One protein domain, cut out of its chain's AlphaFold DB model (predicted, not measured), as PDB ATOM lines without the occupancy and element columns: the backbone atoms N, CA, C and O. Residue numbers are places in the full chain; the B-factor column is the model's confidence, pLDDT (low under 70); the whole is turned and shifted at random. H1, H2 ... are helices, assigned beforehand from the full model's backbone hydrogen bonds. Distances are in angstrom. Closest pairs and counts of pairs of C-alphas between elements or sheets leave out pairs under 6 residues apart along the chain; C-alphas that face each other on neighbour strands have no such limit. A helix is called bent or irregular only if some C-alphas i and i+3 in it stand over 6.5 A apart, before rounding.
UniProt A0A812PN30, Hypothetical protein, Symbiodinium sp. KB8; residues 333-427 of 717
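What this domain is: This is residues 333 to 427 of the 717 residues of the protein "Hypothetical protein" of Symbiodinium sp. KB8 (UniProt A0A812PN30). Two long helices, H1 and H2, run side by side in opposite ways, and a shorter helix, H4, packs along H1 and meets H2 near H4's first residues. The small helix H3 packs on H2, after residues 385 to 400 fold back from H2's last residue. The printed part has 95 residues, with named helices in the order H1, H2, H3, H4 and no named strand; the class is all helix. It is compact, with a radius of gyration of the C-alphas of 14.0 A, yet elongated, spanning 45 by 23 by 17 A.

How they stand to each other: H1, residues 333 to 359, is close to but not clearly touching H2, residues 364 to 384, at a shallow tilt of 13 degrees, opposite ways; their closest C-alphas, Phe 339 and Phe 384, are 7.9 A apart. H3, residues 401 to 406, touches residues 374 to 378 of H2 alone, and the two form a hairpin at a shallow tilt of 23 degrees; the closest C-alphas, Lys 374 and Leu 404, are 6.6 A apart. H4, residues 410 to 423, touches H1 at a shallow tilt of 30 degrees, opposite ways, the closest C-alphas being Lys 354 and Pro 411 at 4.6 A. Residues 410 to 413 of H4 only just touch residues 370 to 374 of H2, with 3 pairs of C-alphas within 8 A, the closest Leu 370 and Ile 410 at 5.7 A. H1 and H3 are apart. Every O i to N i+4 pair is within hydrogen-bond range in H3 and H4, against 21 of 23 in H1 and 16 of 17 in H2.

Where its parts are: H1 begins at C-alpha 333 (-57.899, 43.937, -25.273) and is 41.0 A long; it is only just irregular, C-alphas 356 and 359 being 6.54 A apart. H2 measures 30.9 A, H3 9.0 A, and H4 20.4 A, ending at C-alpha 423 (-39.927, 36.767, -18.352).

The domain as a whole: The C-alphas of Gly 333 and Lys 364, the two farthest apart, are 45.9 A apart. The printed part has no cut; the link from H2 to H3 is long. Residues 359 to 365 have pLDDT under 70.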
ATOM      1  N   GLY A 333     -57.914  44.588 -26.589       83.94
ATOM      2  CA  GLY A 333     -57.899  43.937 -25.273       83.94
ATOM      3  C   GLY A 333     -58.217  42.437 -25.325       83.94
ATOM      4  O   GLY A 333     -57.818  41.688 -24.430       83.94
ATOM      5  N   LEU A 334     -58.903  41.979 -26.377       85.88
ATOM      6  CA  LEU A 334     -59.112  40.555 -26.651       85.88
ATOM      7  C   LEU A 334     -57.865  39.923 -27.286       85.88
ATOM      8  O   LEU A 334     -57.436  38.859 -26.838       85.88
ATOM      9  N   ALA A 335     -57.241  40.597 -28.258       88.75
ATOM     10  CA  ALA A 335     -56.004  40.157 -28.899       88.75
ATOM     11  C   ALA A 335     -54.871  39.963 -27.879       88.75
ATOM     12  O   ALA A 335     -54.258  38.900 -27.859       88.75
ATOM     13  N   GLU A 336     -54.670  40.915 -26.958       90.69
ATOM     14  CA  GLU A 336     -53.699  40.792 -25.859       90.69
ATOM     15  C   GLU A 336     -53.896  39.503 -25.040       90.69
ATOM     16  O   GLU A 336     -52.947  38.744 -24.821       90.69
ATOM     17  N   ARG A 337     -55.136  39.215 -24.619       89.94
ATOM     18  CA  ARG A 337     -55.457  38.005 -23.841       89.94
ATOM     19  C   ARG A 337     -55.169  36.731 -24.632       89.94
ATOM     20  O   ARG A 337     -54.695  35.752 -24.051       89.94
ATOM     21  N   THR A 338     -55.426  36.746 -25.939       91.75
ATOM     22  CA  THR A 338     -55.117  35.632 -26.840       91.75
ATOM     23  C   THR A 338     -53.611  35.450 -27.006       91.75
ATOM     24  O   THR A 338     -53.133  34.335 -26.811       91.75
ATOM     25  N   PHE A 339     -52.838  36.514 -27.254       93.81
ATOM     26  CA  PHE A 339     -51.369  36.467 -27.326       93.81
ATOM     27  C   PHE A 339     -50.756  35.884 -26.053       93.81
ATOM     28  O   PHE A 339     -49.939  34.965 -26.105       93.81
ATOM     29  N   GLU A 340     -51.208  36.366 -24.899       93.81
ATOM     30  CA  GLU A 340     -50.761  35.911 -23.588       93.81
ATOM     31  C   GLU A 340     -51.177  34.444 -23.333       93.81
ATOM     32  O   GLU A 340     -50.425  33.680 -22.732       93.81
ATOM     33  N   SER A 341     -52.313  33.980 -23.869       94.62
ATOM     34  CA  SER A 341     -52.669  32.551 -23.839       94.62
ATOM     35  C   SER A 341     -51.812  31.688 -24.763       94.62
ATOM     36  O   SER A 341     -51.375  30.614 -24.353       94.62
ATOM     37  N   LYS A 342     -51.526  32.154 -25.981       94.44
ATOM     38  CA  LYS A 342     -50.707  31.430 -26.966       94.44
ATOM     39  C   LYS A 342     -49.247  31.338 -26.515       94.44
ATOM     40  O   LYS A 342     -48.636  30.287 -26.682       94.44
ATOM     41  N   ARG A 343     -48.732  32.364 -25.822       95.50
ATOM     42  CA  ARG A 343     -47.445  32.320 -25.104       95.50
ATOM     43  C   ARG A 343     -47.391  31.159 -24.106       95.50
ATOM     44  O   ARG A 343     -46.416  30.413 -24.094       95.50
ATOM     45  N   ARG A 344     -48.426  30.993 -23.273       94.88
ATOM     46  CA  ARG A 344     -48.488  29.915 -22.265       94.88
ATOM     47  C   ARG A 344     -48.659  28.529 -22.885       94.88
ATOM     48  O   ARG A 344     -48.077  27.575 -22.381       94.88
ATOM     49  N   ASP A 345     -49.426  28.413 -23.965       94.44
ATOM     50  CA  ASP A 345     -49.574  27.146 -24.689       94.44
ATOM     51  C   ASP A 345     -48.247  26.710 -25.334       94.44
ATOM     52  O   ASP A 345     -47.837  25.564 -25.153       94.44
ATOM     53  N   PHE A 346     -47.502  27.636 -25.948       95.69
ATOM     54  CA  PHE A 346     -46.171  27.341 -26.487       95.69
ATOM     55  C   PHE A 346     -45.140  27.019 -25.388       95.69
ATOM     56  O   PHE A 346     -44.323  26.120 -25.566       95.69
ATOM     57  N   GLN A 347     -45.206  27.659 -24.210       95.44
ATOM     58  CA  GLN A 347     -44.376  27.259 -23.060       95.44
ATOM     59  C   GLN A 347     -44.646  25.802 -22.636       95.44
ATOM     60  O   GLN A 347     -43.699  25.048 -22.440       95.44
ATOM     61  N   ARG A 348     -45.912  25.367 -22.567       94.88
ATOM     62  CA  ARG A 348     -46.261  23.968 -22.246       94.88
ATOM     63  C   ARG A 348     -45.740  22.980 -23.293       94.88
ATOM     64  O   ARG A 348     -45.297  21.894 -22.934       94.88
ATOM     65  N   PHE A 349     -45.786  23.344 -24.574       94.69
ATOM     66  CA  PHE A 349     -45.176  22.558 -25.650       94.69
ATOM     67  C   PHE A 349     -43.656  22.434 -25.456       94.69
ATOM     68  O   PHE A 349     -43.135  21.322 -25.427       94.69
ATOM     69  N   LEU A 350     -42.946  23.543 -25.221       94.38
ATOM     70  CA  LEU A 350     -41.498  23.523 -24.977       94.38
ATOM     71  C   LEU A 350     -41.111  22.697 -23.737       94.38
ATOM     72  O   LEU A 350     -40.110  21.987 -23.778       94.38
ATOM     73  N   GLU A 351     -41.896  22.744 -22.655       93.19
ATOM     74  CA  GLU A 351     -41.682  21.910 -21.460       93.19
ATOM     75  C   GLU A 351     -41.845  20.414 -21.773       93.19
ATOM     76  O   GLU A 351     -40.963  19.618 -21.447       93.19
ATOM     77  N   ARG A 352     -42.914  20.029 -22.483       90.88
ATOM     78  CA  ARG A 352     -43.164  18.629 -22.868       90.88
ATOM     79  C   ARG A 352     -42.116  18.101 -23.855       90.88
ATOM     80  O   ARG A 352     -41.612  16.992 -23.671       90.88
ATOM     81  N   VAL A 353     -41.707  18.902 -24.842       89.31
ATOM     82  CA  VAL A 353     -40.620  18.557 -25.775       89.31
ATOM     83  C   VAL A 353     -39.282  18.423 -25.047       89.31
ATOM     84  O   VAL A 353     -38.551  17.462 -25.294       89.31
ATOM     85  N   LYS A 354     -38.958  19.335 -24.120       89.25
ATOM     86  CA  LYS A 354     -37.735  19.259 -23.311       89.25
ATOM     87  C   LYS A 354     -37.634  17.916 -22.592       89.25
ATOM     88  O   LYS A 354     -36.595  17.267 -22.693       89.25
ATOM     89  N   ASP A 355     -38.688  17.492 -21.897       88.00
ATOM     90  CA  ASP A 355     -38.661  16.242 -21.136       88.00
ATOM     91  C   ASP A 355     -38.697  14.997 -22.049       88.00
ATOM     92  O   ASP A 355     -37.933  14.060 -21.801       88.00
ATOM     93  N   LYS A 356     -39.445  15.019 -23.171       85.06
ATOM     94  CA  LYS A 356     -39.425  13.966 -24.222       85.06
ATOM     95  C   LYS A 356     -37.998  13.720 -24.750       85.06
ATOM     96  O   LYS A 356     -37.578  12.572 -24.890       85.06
ATOM     97  N   TYR A 357     -37.217  14.783 -24.969       83.38
ATOM     98  CA  TYR A 357     -35.845  14.706 -25.502       83.38
ATOM     99  C   TYR A 357     -34.722  14.672 -24.457       83.38
ATOM    100  O   TYR A 357     -33.554  14.567 -24.824       83.38
ATOM    101  N   LYS A 358     -35.040  14.703 -23.160       80.00
ATOM    102  CA  LYS A 358     -34.053  14.574 -22.073       80.00
ATOM    103  C   LYS A 358     -33.590  13.128 -21.842       80.00
ATOM    104  O   LYS A 358     -32.556  12.912 -21.217       80.00
ATOM    105  N   ILE A 359     -34.371  12.156 -22.319       66.56
ATOM    106  CA  ILE A 359     -34.162  10.712 -22.108       66.56
ATOM    107  C   ILE A 359     -33.593  10.030 -23.366       66.56
ATOM    108  O   ILE A 359     -32.874   9.038 -23.260       66.56
ATOM    109  N   SER A 360     -33.885  10.560 -24.559       64.19
ATOM    110  CA  SER A 360     -33.420   9.984 -25.826       64.19
ATOM    111  C   SER A 360     -31.942  10.298 -26.088       64.19
ATOM    112  O   SER A 360     -31.490  11.425 -25.880       64.19
ATOM    113  N   SER A 361     -31.181   9.304 -26.554       52.47
ATOM    114  CA  SER A 361     -29.745   9.434 -26.844       52.47
ATOM    115  C   SER A 361     -29.476   9.642 -28.341       52.47
ATOM    116  O   SER A 361     -30.323   9.364 -29.187       52.47
ATOM    117  N   SER A 362     -28.318  10.221 -28.672       57.31
ATOM    118  CA  SER A 362     -28.075  10.839 -29.984       57.31
ATOM    119  C   SER A 362     -28.062   9.842 -31.155       57.31
ATOM    120  O   SER A 362     -27.120   9.070 -31.319       57.31
ATOM    121  N   SER A 363     -29.085   9.926 -32.012       63.22
ATOM    122  CA  SER A 363     -29.089   9.380 -33.376       63.22
ATOM    123  C   SER A 363     -28.694  10.455 -34.401       63.22
ATOM    124  O   SER A 363     -28.711  11.652 -34.097       63.22
ATOM    125  N   LYS A 364     -28.378  10.048 -35.641       62.62
ATOM    126  CA  LYS A 364     -28.105  10.991 -36.747       62.62
ATOM    127  C   LYS A 364     -29.320  11.857 -37.085       62.62
ATOM    128  O   LYS A 364     -29.168  13.042 -37.380       62.62
ATOM    129  N   ASP A 365     -30.517  11.288 -36.996       68.81
ATOM    130  CA  ASP A 365     -31.772  11.994 -37.264       68.81
ATOM    131  C   ASP A 365     -32.034  13.064 -36.201       68.81
ATOM    132  O   ASP A 365     -32.560  14.129 -36.517       68.81
ATOM    133  N   GLY A 366     -31.554  12.853 -34.969       79.88
ATOM    134  CA  GLY A 366     -31.614  13.830 -33.882       79.88
ATOM    135  C   GLY A 366     -30.997  15.194 -34.217       79.88
ATOM    136  O   GLY A 366     -31.510  16.211 -33.751       79.88
ATOM    137  N   GLU A 367     -29.963  15.264 -35.067       85.50
ATOM    138  CA  GLU A 367     -29.422  16.560 -35.508       85.50
ATOM    139  C   GLU A 367     -30.316  17.231 -36.567       85.50
ATOM    140  O   GLU A 367     -30.490  18.451 -36.554       85.50
ATOM    141  N   GLN A 368     -30.947  16.457 -37.456       88.44
ATOM    142  CA  GLN A 368     -31.910  17.002 -38.420       88.44
ATOM    143  C   GLN A 368     -33.188  17.484 -37.717       88.44
ATOM    144  O   GLN A 368     -33.659  18.591 -37.987       88.44
ATOM    145  N   VAL A 369     -33.687  16.712 -36.746       88.69
ATOM    146  CA  VAL A 369     -34.807  17.087 -35.872       88.69
ATOM    147  C   VAL A 369     -34.455  18.341 -35.062       88.69
ATOM    148  O   VAL A 369     -35.273  19.253 -35.001       88.69
ATOM    149  N   LEU A 370     -33.230  18.472 -34.530       90.88
ATOM    150  CA  LEU A 370     -32.767  19.709 -33.880       90.88
ATOM    151  C   LEU A 370     -32.796  20.917 -34.831       90.88
ATOM    152  O   LEU A 370     -33.270  21.985 -34.444       90.88
ATOM    153  N   ARG A 371     -32.307  20.772 -36.071       92.31
ATOM    154  CA  ARG A 371     -32.318  21.857 -37.069       92.31
ATOM    155  C   ARG A 371     -33.750  22.295 -37.405       92.31
ATOM    156  O   ARG A 371     -34.031  23.493 -37.394       92.31
ATOM    157  N   GLN A 372     -34.668  21.352 -37.623       93.19
ATOM    158  CA  GLN A 372     -36.081  21.664 -37.874       93.19
ATOM    159  C   GLN A 372     -36.793  22.214 -36.618       93.19
ATOM    160  O   GLN A 372     -37.628  23.106 -36.737       93.19
ATOM    161  N   PHE A 373     -36.424  21.783 -35.407       93.62
ATOM    162  CA  PHE A 373     -36.974  22.326 -34.158       93.62
ATOM    163  C   PHE A 373     -36.522  23.773 -33.891       93.62
ATOM    164  O   PHE A 373     -37.337  24.605 -33.490       93.62
ATOM    165  N   LYS A 374     -35.252  24.111 -34.178       94.44
ATOM    166  CA  LYS A 374     -34.769  25.505 -34.167       94.44
ATOM    167  C   LYS A 374     -35.566  26.374 -35.135       94.44
ATOM    168  O   LYS A 374     -36.075  27.410 -34.716       94.44
ATOM    169  N   ARG A 375     -35.715  25.917 -36.384       94.62
ATOM    170  CA  ARG A 375     -36.491  26.585 -37.442       94.62
ATOM    171  C   ARG A 375     -37.938  26.830 -36.997       94.62
ATOM    172  O   ARG A 375     -38.413  27.957 -37.085       94.62
ATOM    173  N   PHE A 376     -38.589  25.833 -36.395       95.00
ATOM    174  CA  PHE A 376     -39.945  25.969 -35.850       95.00
ATOM    175  C   PHE A 376     -40.026  27.011 -34.724       95.00
ATOM    176  O   PHE A 376     -40.906  27.872 -34.735       95.00
ATOM    177  N   CYS A 377     -39.075  26.994 -33.783       95.31
ATOM    178  CA  CYS A 377     -39.007  27.981 -32.704       95.31
ATOM    179  C   CYS A 377     -38.756  29.403 -33.231       95.31
ATOM    180  O   CYS A 377     -39.446  30.330 -32.814       95.31
ATOM    181  N   GLN A 378     -37.810  29.582 -34.160       94.94
ATOM    182  CA  GLN A 378     -37.524  30.864 -34.816       94.94
ATOM    183  C   GLN A 378     -38.766  31.400 -35.540       94.94
ATOM    184  O   GLN A 378     -39.151  32.551 -35.338       94.94
ATOM    185  N   ASN A 379     -39.447  30.549 -36.309       94.31
ATOM    186  CA  ASN A 379     -40.657  30.905 -37.043       94.31
ATOM    187  C   ASN A 379     -41.819  31.297 -36.106       94.31
ATOM    188  O   ASN A 379     -42.449  32.334 -36.323       94.31
ATOM    189  N   TRP A 380     -42.044  30.566 -35.005       95.81
ATOM    190  CA  TRP A 380     -43.021  30.948 -33.973       95.81
ATOM    191  C   TRP A 380     -42.675  32.298 -33.321       95.81
ATOM    192  O   TRP A 380     -43.517  33.192 -33.224       95.81
ATOM    193  N   LEU A 381     -41.412  32.477 -32.916       95.12
ATOM    194  CA  LEU A 381     -40.913  33.702 -32.282       95.12
ATOM    195  C   LEU A 381     -40.955  34.913 -33.225       95.12
ATOM    196  O   LEU A 381     -41.081  36.047 -32.758       95.12
ATOM    197  N   LYS A 382     -40.885  34.690 -34.542       93.44
ATOM    198  CA  LYS A 382     -41.084  35.719 -35.566       93.44
ATOM    199  C   LYS A 382     -42.541  36.175 -35.653       93.44
ATOM    200  O   LYS A 382     -42.777  37.373 -35.748       93.44
ATOM    201  N   VAL A 383     -43.522  35.274 -35.540       94.25
ATOM    202  CA  VAL A 383     -44.938  35.689 -35.425       94.25
ATOM    203  C   VAL A 383     -45.185  36.402 -34.098       94.25
ATOM    204  O   VAL A 383     -45.852  37.432 -34.062       94.25
ATOM    205  N   PHE A 384     -44.599  35.917 -33.002       95.00
ATOM    206  CA  PHE A 384     -44.779  36.523 -31.681       95.00
ATOM    207  C   PHE A 384     -44.179  37.938 -31.555       95.00
ATOM    208  O   PHE A 384     -44.589  38.702 -30.682       95.00
ATOM    209  N   GLN A 385     -43.272  38.338 -32.453       93.81
ATOM    210  CA  GLN A 385     -42.799  39.724 -32.564       93.81
ATOM    211  C   GLN A 385     -43.907  40.715 -32.966       93.81
ATOM    212  O   GLN A 385     -43.826  41.881 -32.573       93.81
ATOM    213  N   GLU A 386     -44.961  40.259 -33.662       93.56
ATOM    214  CA  GLU A 386     -46.148  41.062 -34.009       93.56
ATOM    215  C   GLU A 386     -46.999  41.433 -32.767       93.56
ATOM    216  O   GLU A 386     -47.807  42.363 -32.818       93.56
ATOM    217  N   CYS A 387     -46.789  40.766 -31.623       92.62
ATOM    218  CA  CYS A 387     -47.461  41.023 -30.339       92.62
ATOM    219  C   CYS A 387     -46.891  42.265 -29.607       92.62
ATOM    220  O   CYS A 387     -46.558  42.211 -28.416       92.62
ATOM    221  N   SER A 388     -46.757  43.381 -30.327       90.88
ATOM    222  CA  SER A 388     -46.270  44.683 -29.846       90.88
ATOM    223  C   SER A 388     -47.232  45.806 -30.236       90.88
ATOM    224  O   SER A 388     -47.903  45.709 -31.260       90.88
ATOM    225  N   ILE A 389     -47.255  46.891 -29.455       88.00
ATOM    226  CA  ILE A 389     -47.985  48.136 -29.774       88.00
ATOM    227  C   ILE A 389     -47.339  48.928 -30.930       88.00
ATOM    228  O   ILE A 389     -47.967  49.809 -31.503       88.00
ATOM    229  N   ASP A 390     -46.105  48.582 -31.303       88.12
ATOM    230  CA  ASP A 390     -45.495  48.945 -32.582       88.12
ATOM    231  C   ASP A 390     -44.696  47.736 -33.101       88.12
ATOM    232  O   ASP A 390     -43.530  47.563 -32.741       88.12
ATOM    233  N   PRO A 391     -45.299  46.861 -33.924       88.44
ATOM    234  CA  PRO A 391     -44.632  45.664 -34.430       88.44
ATOM    235  C   PRO A 391     -43.637  45.948 -35.569       88.44
ATOM    236  O   PRO A 391     -43.036  45.007 -36.079       88.44
ATOM    237  N   ILE A 392     -43.472  47.209 -35.990       86.44
ATOM    238  CA  ILE A 392     -42.615  47.600 -37.119       86.44
ATOM    239  C   ILE A 392     -41.292  48.173 -36.604       86.44
ATOM    240  O   ILE A 392     -40.234  47.662 -36.963       86.44
ATOM    241  N   ASN A 393     -41.335  49.196 -35.744       88.50
ATOM    242  CA  ASN A 393     -40.121  49.827 -35.209       88.50
ATOM    243  C   ASN A 393     -39.675  49.190 -33.882       88.50
ATOM    244  O   ASN A 393     -38.482  49.171 -33.572       88.50
ATOM    245  N   HIS A 394     -40.617  48.642 -33.102       89.75
ATOM    246  CA  HIS A 394     -40.362  48.044 -31.785       89.75
ATOM    247  C   HIS A 394     -40.985  46.634 -31.629       89.75
ATOM    248  O   HIS A 394     -41.760  46.391 -30.692       89.75
ATOM    249  N   PRO A 395     -40.651  45.678 -32.524       91.81
ATOM    250  CA  PRO A 395     -41.141  44.301 -32.460       91.81
ATOM    251  C   PRO A 395     -40.787  43.611 -31.135       91.81
ATOM    252  O   PRO A 395     -39.728  43.837 -30.545       91.81
ATOM    253  N   LYS A 396     -41.664  42.710 -30.675       90.75
ATOM    254  CA  LYS A 396     -41.544  42.008 -29.383       90.75
ATOM    255  C   LYS A 396     -40.506  40.870 -29.434       90.75
ATOM    256  O   LYS A 396     -40.850  39.699 -29.282       90.75
ATOM    257  N   LYS A 397     -39.229  41.183 -29.678       89.81
ATOM    258  CA  LYS A 397     -38.170  40.167 -29.787       89.81
ATOM    259  C   LYS A 397     -37.856  39.542 -28.420       89.81
ATOM    260  O   LYS A 397     -37.435  40.232 -27.496       89.81
ATOM    261  N   VAL A 398     -38.094  38.233 -28.291       90.00
ATOM    262  CA  VAL A 398     -37.941  37.477 -27.028       90.00
ATOM    263  C   VAL A 398     -36.582  36.775 -26.928       90.00
ATOM    264  O   VAL A 398     -35.990  36.705 -25.853       90.00
ATOM    265  N   VAL A 399     -36.094  36.251 -28.052       89.81
ATOM    266  CA  VAL A 399     -34.820  35.533 -28.186       89.81
ATOM    267  C   VAL A 399     -34.137  36.049 -29.449       89.81
ATOM    268  O   VAL A 399     -34.818  36.334 -30.437       89.81
ATOM    269  N   ASP A 400     -32.814  36.175 -29.431       90.06
ATOM    270  CA  ASP A 400     -32.043  36.457 -30.637       90.06
ATOM    271  C   ASP A 400     -31.793  35.182 -31.447       90.06
ATOM    272  O   ASP A 400     -31.496  34.119 -30.905       90.06
ATOM    273  N   ASP A 401     -31.875  35.300 -32.769       88.38
ATOM    274  CA  ASP A 401     -31.747  34.177 -33.706       88.38
ATOM    275  C   ASP A 401     -30.369  33.507 -33.580       88.38
ATOM    276  O   ASP A 401     -30.250  32.286 -33.675       88.38
ATOM    277  N   LYS A 402     -29.351  34.309 -33.239       89.00
ATOM    278  CA  LYS A 402     -27.997  33.863 -32.899       89.00
ATOM    279  C   LYS A 402     -27.959  33.018 -31.624       89.00
ATOM    280  O   LYS A 402     -27.265  32.007 -31.610       89.00
ATOM    281  N   ASP A 403     -28.679  33.385 -30.559       91.00
ATOM    282  CA  ASP A 403     -28.709  32.589 -29.317       91.00
ATOM    283  C   ASP A 403     -29.287  31.186 -29.608       91.00
ATOM    284  O   ASP A 403     -28.758  30.179 -29.138       91.00
ATOM    285  N   LEU A 404     -30.321  31.121 -30.459       90.25
ATOM    286  CA  LEU A 404     -30.927  29.883 -30.972       90.25
ATOM    287  C   LEU A 404     -29.966  29.048 -31.837       90.25
ATOM    288  O   LEU A 404     -29.934  27.818 -31.725       90.25
ATOM    289  N   GLU A 405     -29.153  29.687 -32.681       89.38
ATOM    290  CA  GLU A 405     -28.116  29.010 -33.467       89.38
ATOM    291  C   GLU A 405     -27.061  28.335 -32.577       89.38
ATOM    292  O   GLU A 405     -26.701  27.189 -32.856       89.38
ATOM    293  N   HIS A 406     -26.644  28.962 -31.471       92.00
ATOM    294  CA  HIS A 406     -25.630  28.420 -30.554       92.00
ATOM    295  C   HIS A 406     -26.091  27.196 -29.734       92.00
ATOM    296  O   HIS A 406     -25.247  26.487 -29.182       92.00
ATOM    297  N   CYS A 407     -27.393  26.905 -29.632       90.62
ATOM    298  CA  CYS A 407     -27.868  25.731 -28.892       90.62
ATOM    299  C   CYS A 407     -27.489  24.411 -29.592       90.62
ATOM    300  O   CYS A 407     -27.830  24.200 -30.754       90.62
ATOM    301  N   THR A 408     -26.850  23.475 -28.892       90.31
ATOM    302  CA  THR A 408     -26.389  22.192 -29.462       90.31
ATOM    303  C   THR A 408     -27.361  21.029 -29.245       90.31
ATOM    304  O   THR A 408     -27.110  19.927 -29.724       90.31
ATOM    305  N   SER A 409     -28.480  21.244 -28.543       90.56
ATOM    306  CA  SER A 409     -29.470  20.198 -28.244       90.56
ATOM    307  C   SER A 409     -30.899  20.739 -28.125       90.56
ATOM    308  O   SER A 409     -31.108  21.918 -27.832       90.56
ATOM    309  N   ILE A 410     -31.893  19.864 -28.326       91.06
ATOM    310  CA  ILE A 410     -33.326  20.206 -28.242       91.06
ATOM    311  C   ILE A 410     -33.706  20.723 -26.838       91.06
ATOM    312  O   ILE A 410     -34.321  21.790 -26.767       91.06
ATOM    313  N   PRO A 411     -33.283  20.089 -25.720       92.12
ATOM    314  CA  PRO A 411     -33.521  20.632 -24.381       92.12
ATOM    315  C   PRO A 411     -32.927  22.030 -24.164       92.12
ATOM    316  O   PRO A 411     -33.558  22.848 -23.504       92.12
ATOM    317  N   GLN A 412     -31.760  22.341 -24.745       93.50
ATOM    318  CA  GLN A 412     -31.140  23.666 -24.614       93.50
ATOM    319  C   GLN A 412     -31.911  24.749 -25.386       93.50
ATOM    320  O   GLN A 412     -32.081  25.849 -24.864       93.50
ATOM    321  N   VAL A 413     -32.414  24.437 -26.589       93.31
ATOM    322  CA  VAL A 413     -33.326  25.328 -27.334       93.31
ATOM    323  C   VAL A 413     -34.593  25.586 -26.516       93.31
ATOM    324  O   VAL A 413     -35.002  26.736 -26.353       93.31
ATOM    325  N   ALA A 414     -35.190  24.527 -25.963       93.75
ATOM    326  CA  ALA A 414     -36.397  24.636 -25.154       93.75
ATOM    327  C   ALA A 414     -36.172  25.473 -23.882       93.75
ATOM    328  O   ALA A 414     -36.962  26.376 -23.622       93.75
ATOM    329  N   ASP A 415     -35.090  25.243 -23.131       94.31
ATOM    330  CA  ASP A 415     -34.773  26.012 -21.917       94.31
ATOM    331  C   ASP A 415     -34.478  27.491 -22.195       94.31
ATOM    332  O   ASP A 415     -34.982  28.356 -21.473       94.31
ATOM    333  N   LEU A 416     -33.726  27.803 -23.258       94.75
ATOM    334  CA  LEU A 416     -33.473  29.184 -23.682       94.75
ATOM    335  C   LEU A 416     -34.789  29.906 -24.001       94.75
ATOM    336  O   LEU A 416     -35.044  30.997 -23.486       94.75
ATOM    337  N   CYS A 417     -35.640  29.291 -24.824       94.62
ATOM    338  CA  CYS A 417     -36.941  29.850 -25.164       94.62
ATOM    339  C   CYS A 417     -37.836  29.986 -23.924       94.62
ATOM    340  O   CYS A 417     -38.467  31.026 -23.753       94.62
ATOM    341  N   LEU A 418     -37.866  28.994 -23.028       94.38
ATOM    342  CA  LEU A 418     -38.686  29.004 -21.813       94.38
ATOM    343  C   LEU A 418     -38.300  30.112 -20.835       94.38
ATOM    344  O   LEU A 418     -39.184  30.831 -20.370       94.38
ATOM    345  N   ASP A 419     -37.015  30.266 -20.516       94.00
ATOM    346  CA  ASP A 419     -36.544  31.288 -19.574       94.00
ATOM    347  C   ASP A 419     -36.868  32.706 -20.071       94.00
ATOM    348  O   ASP A 419     -37.396  33.536 -19.322       94.00
ATOM    349  N   ARG A 420     -36.628  32.959 -21.363       93.69
ATOM    350  CA  ARG A 420     -36.929  34.242 -22.008       93.69
ATOM    351  C   ARG A 420     -38.443  34.473 -22.105       93.69
ATOM    352  O   ARG A 420     -38.928  35.504 -21.645       93.69
ATOM    353  N   LEU A 421     -39.215  33.499 -22.602       93.88
ATOM    354  CA  LEU A 421     -40.674  33.611 -22.731       93.88
ATOM    355  C   LEU A 421     -41.365  33.806 -21.384       93.88
ATOM    356  O   LEU A 421     -42.305  34.595 -21.319       93.88
ATOM    357  N   LYS A 422     -40.927  33.137 -20.309       92.12
ATOM    358  CA  LYS A 422     -41.516  33.296 -18.968       92.12
ATOM    359  C   LYS A 422     -41.369  34.726 -18.450       92.12
ATOM    360  O   LYS A 422     -42.335  35.260 -17.909       92.12
ATOM    361  N   LYS A 423     -40.217  35.362 -18.697       91.69
ATOM    362  CA  LYS A 423     -39.927  36.767 -18.352       91.69
ATOM    363  C   LYS A 423     -40.635  37.779 -19.263       91.69
ATOM    364  O   LYS A 423     -40.842  38.918 -18.854       91.69
ATOM    365  N   THR A 424     -41.010  37.391 -20.481       87.81
ATOM    366  CA  THR A 424     -41.617  38.291 -21.472       87.81
ATOM    367  C   THR A 424     -43.133  38.124 -21.554       87.81
ATOM    368  O   THR A 424     -43.651  37.325 -22.329       87.81
ATOM    369  N   GLU A 425     -43.866  38.918 -20.775       87.44
ATOM    370  CA  GLU A 425     -45.333  38.968 -20.823       87.44
ATOM    371  C   GLU A 425     -45.877  39.931 -21.893       87.44
ATOM    372  O   GLU A 425     -45.211  40.892 -22.309       87.44
ATOM    373  N   VAL A 426     -47.131  39.703 -22.294       87.38
ATOM    374  CA  VAL A 426     -47.903  40.594 -23.175       87.38
ATOM    375  C   VAL A 426     -49.018  41.255 -22.358       87.38
ATOM    376  O   VAL A 426     -50.116  40.722 -22.235       87.38
ATOM    377  N   ARG A 427     -48.684  42.393 -21.737       86.31
ATOM    378  CA  ARG A 427     -49.578  43.243 -20.931       86.31
ATOM    379  C   ARG A 427     -49.281  44.725 -21.195       86.31
ATOM    380  O   ARG A 427     -48.651  45.390 -20.382       86.31
TER     381      ARG A 427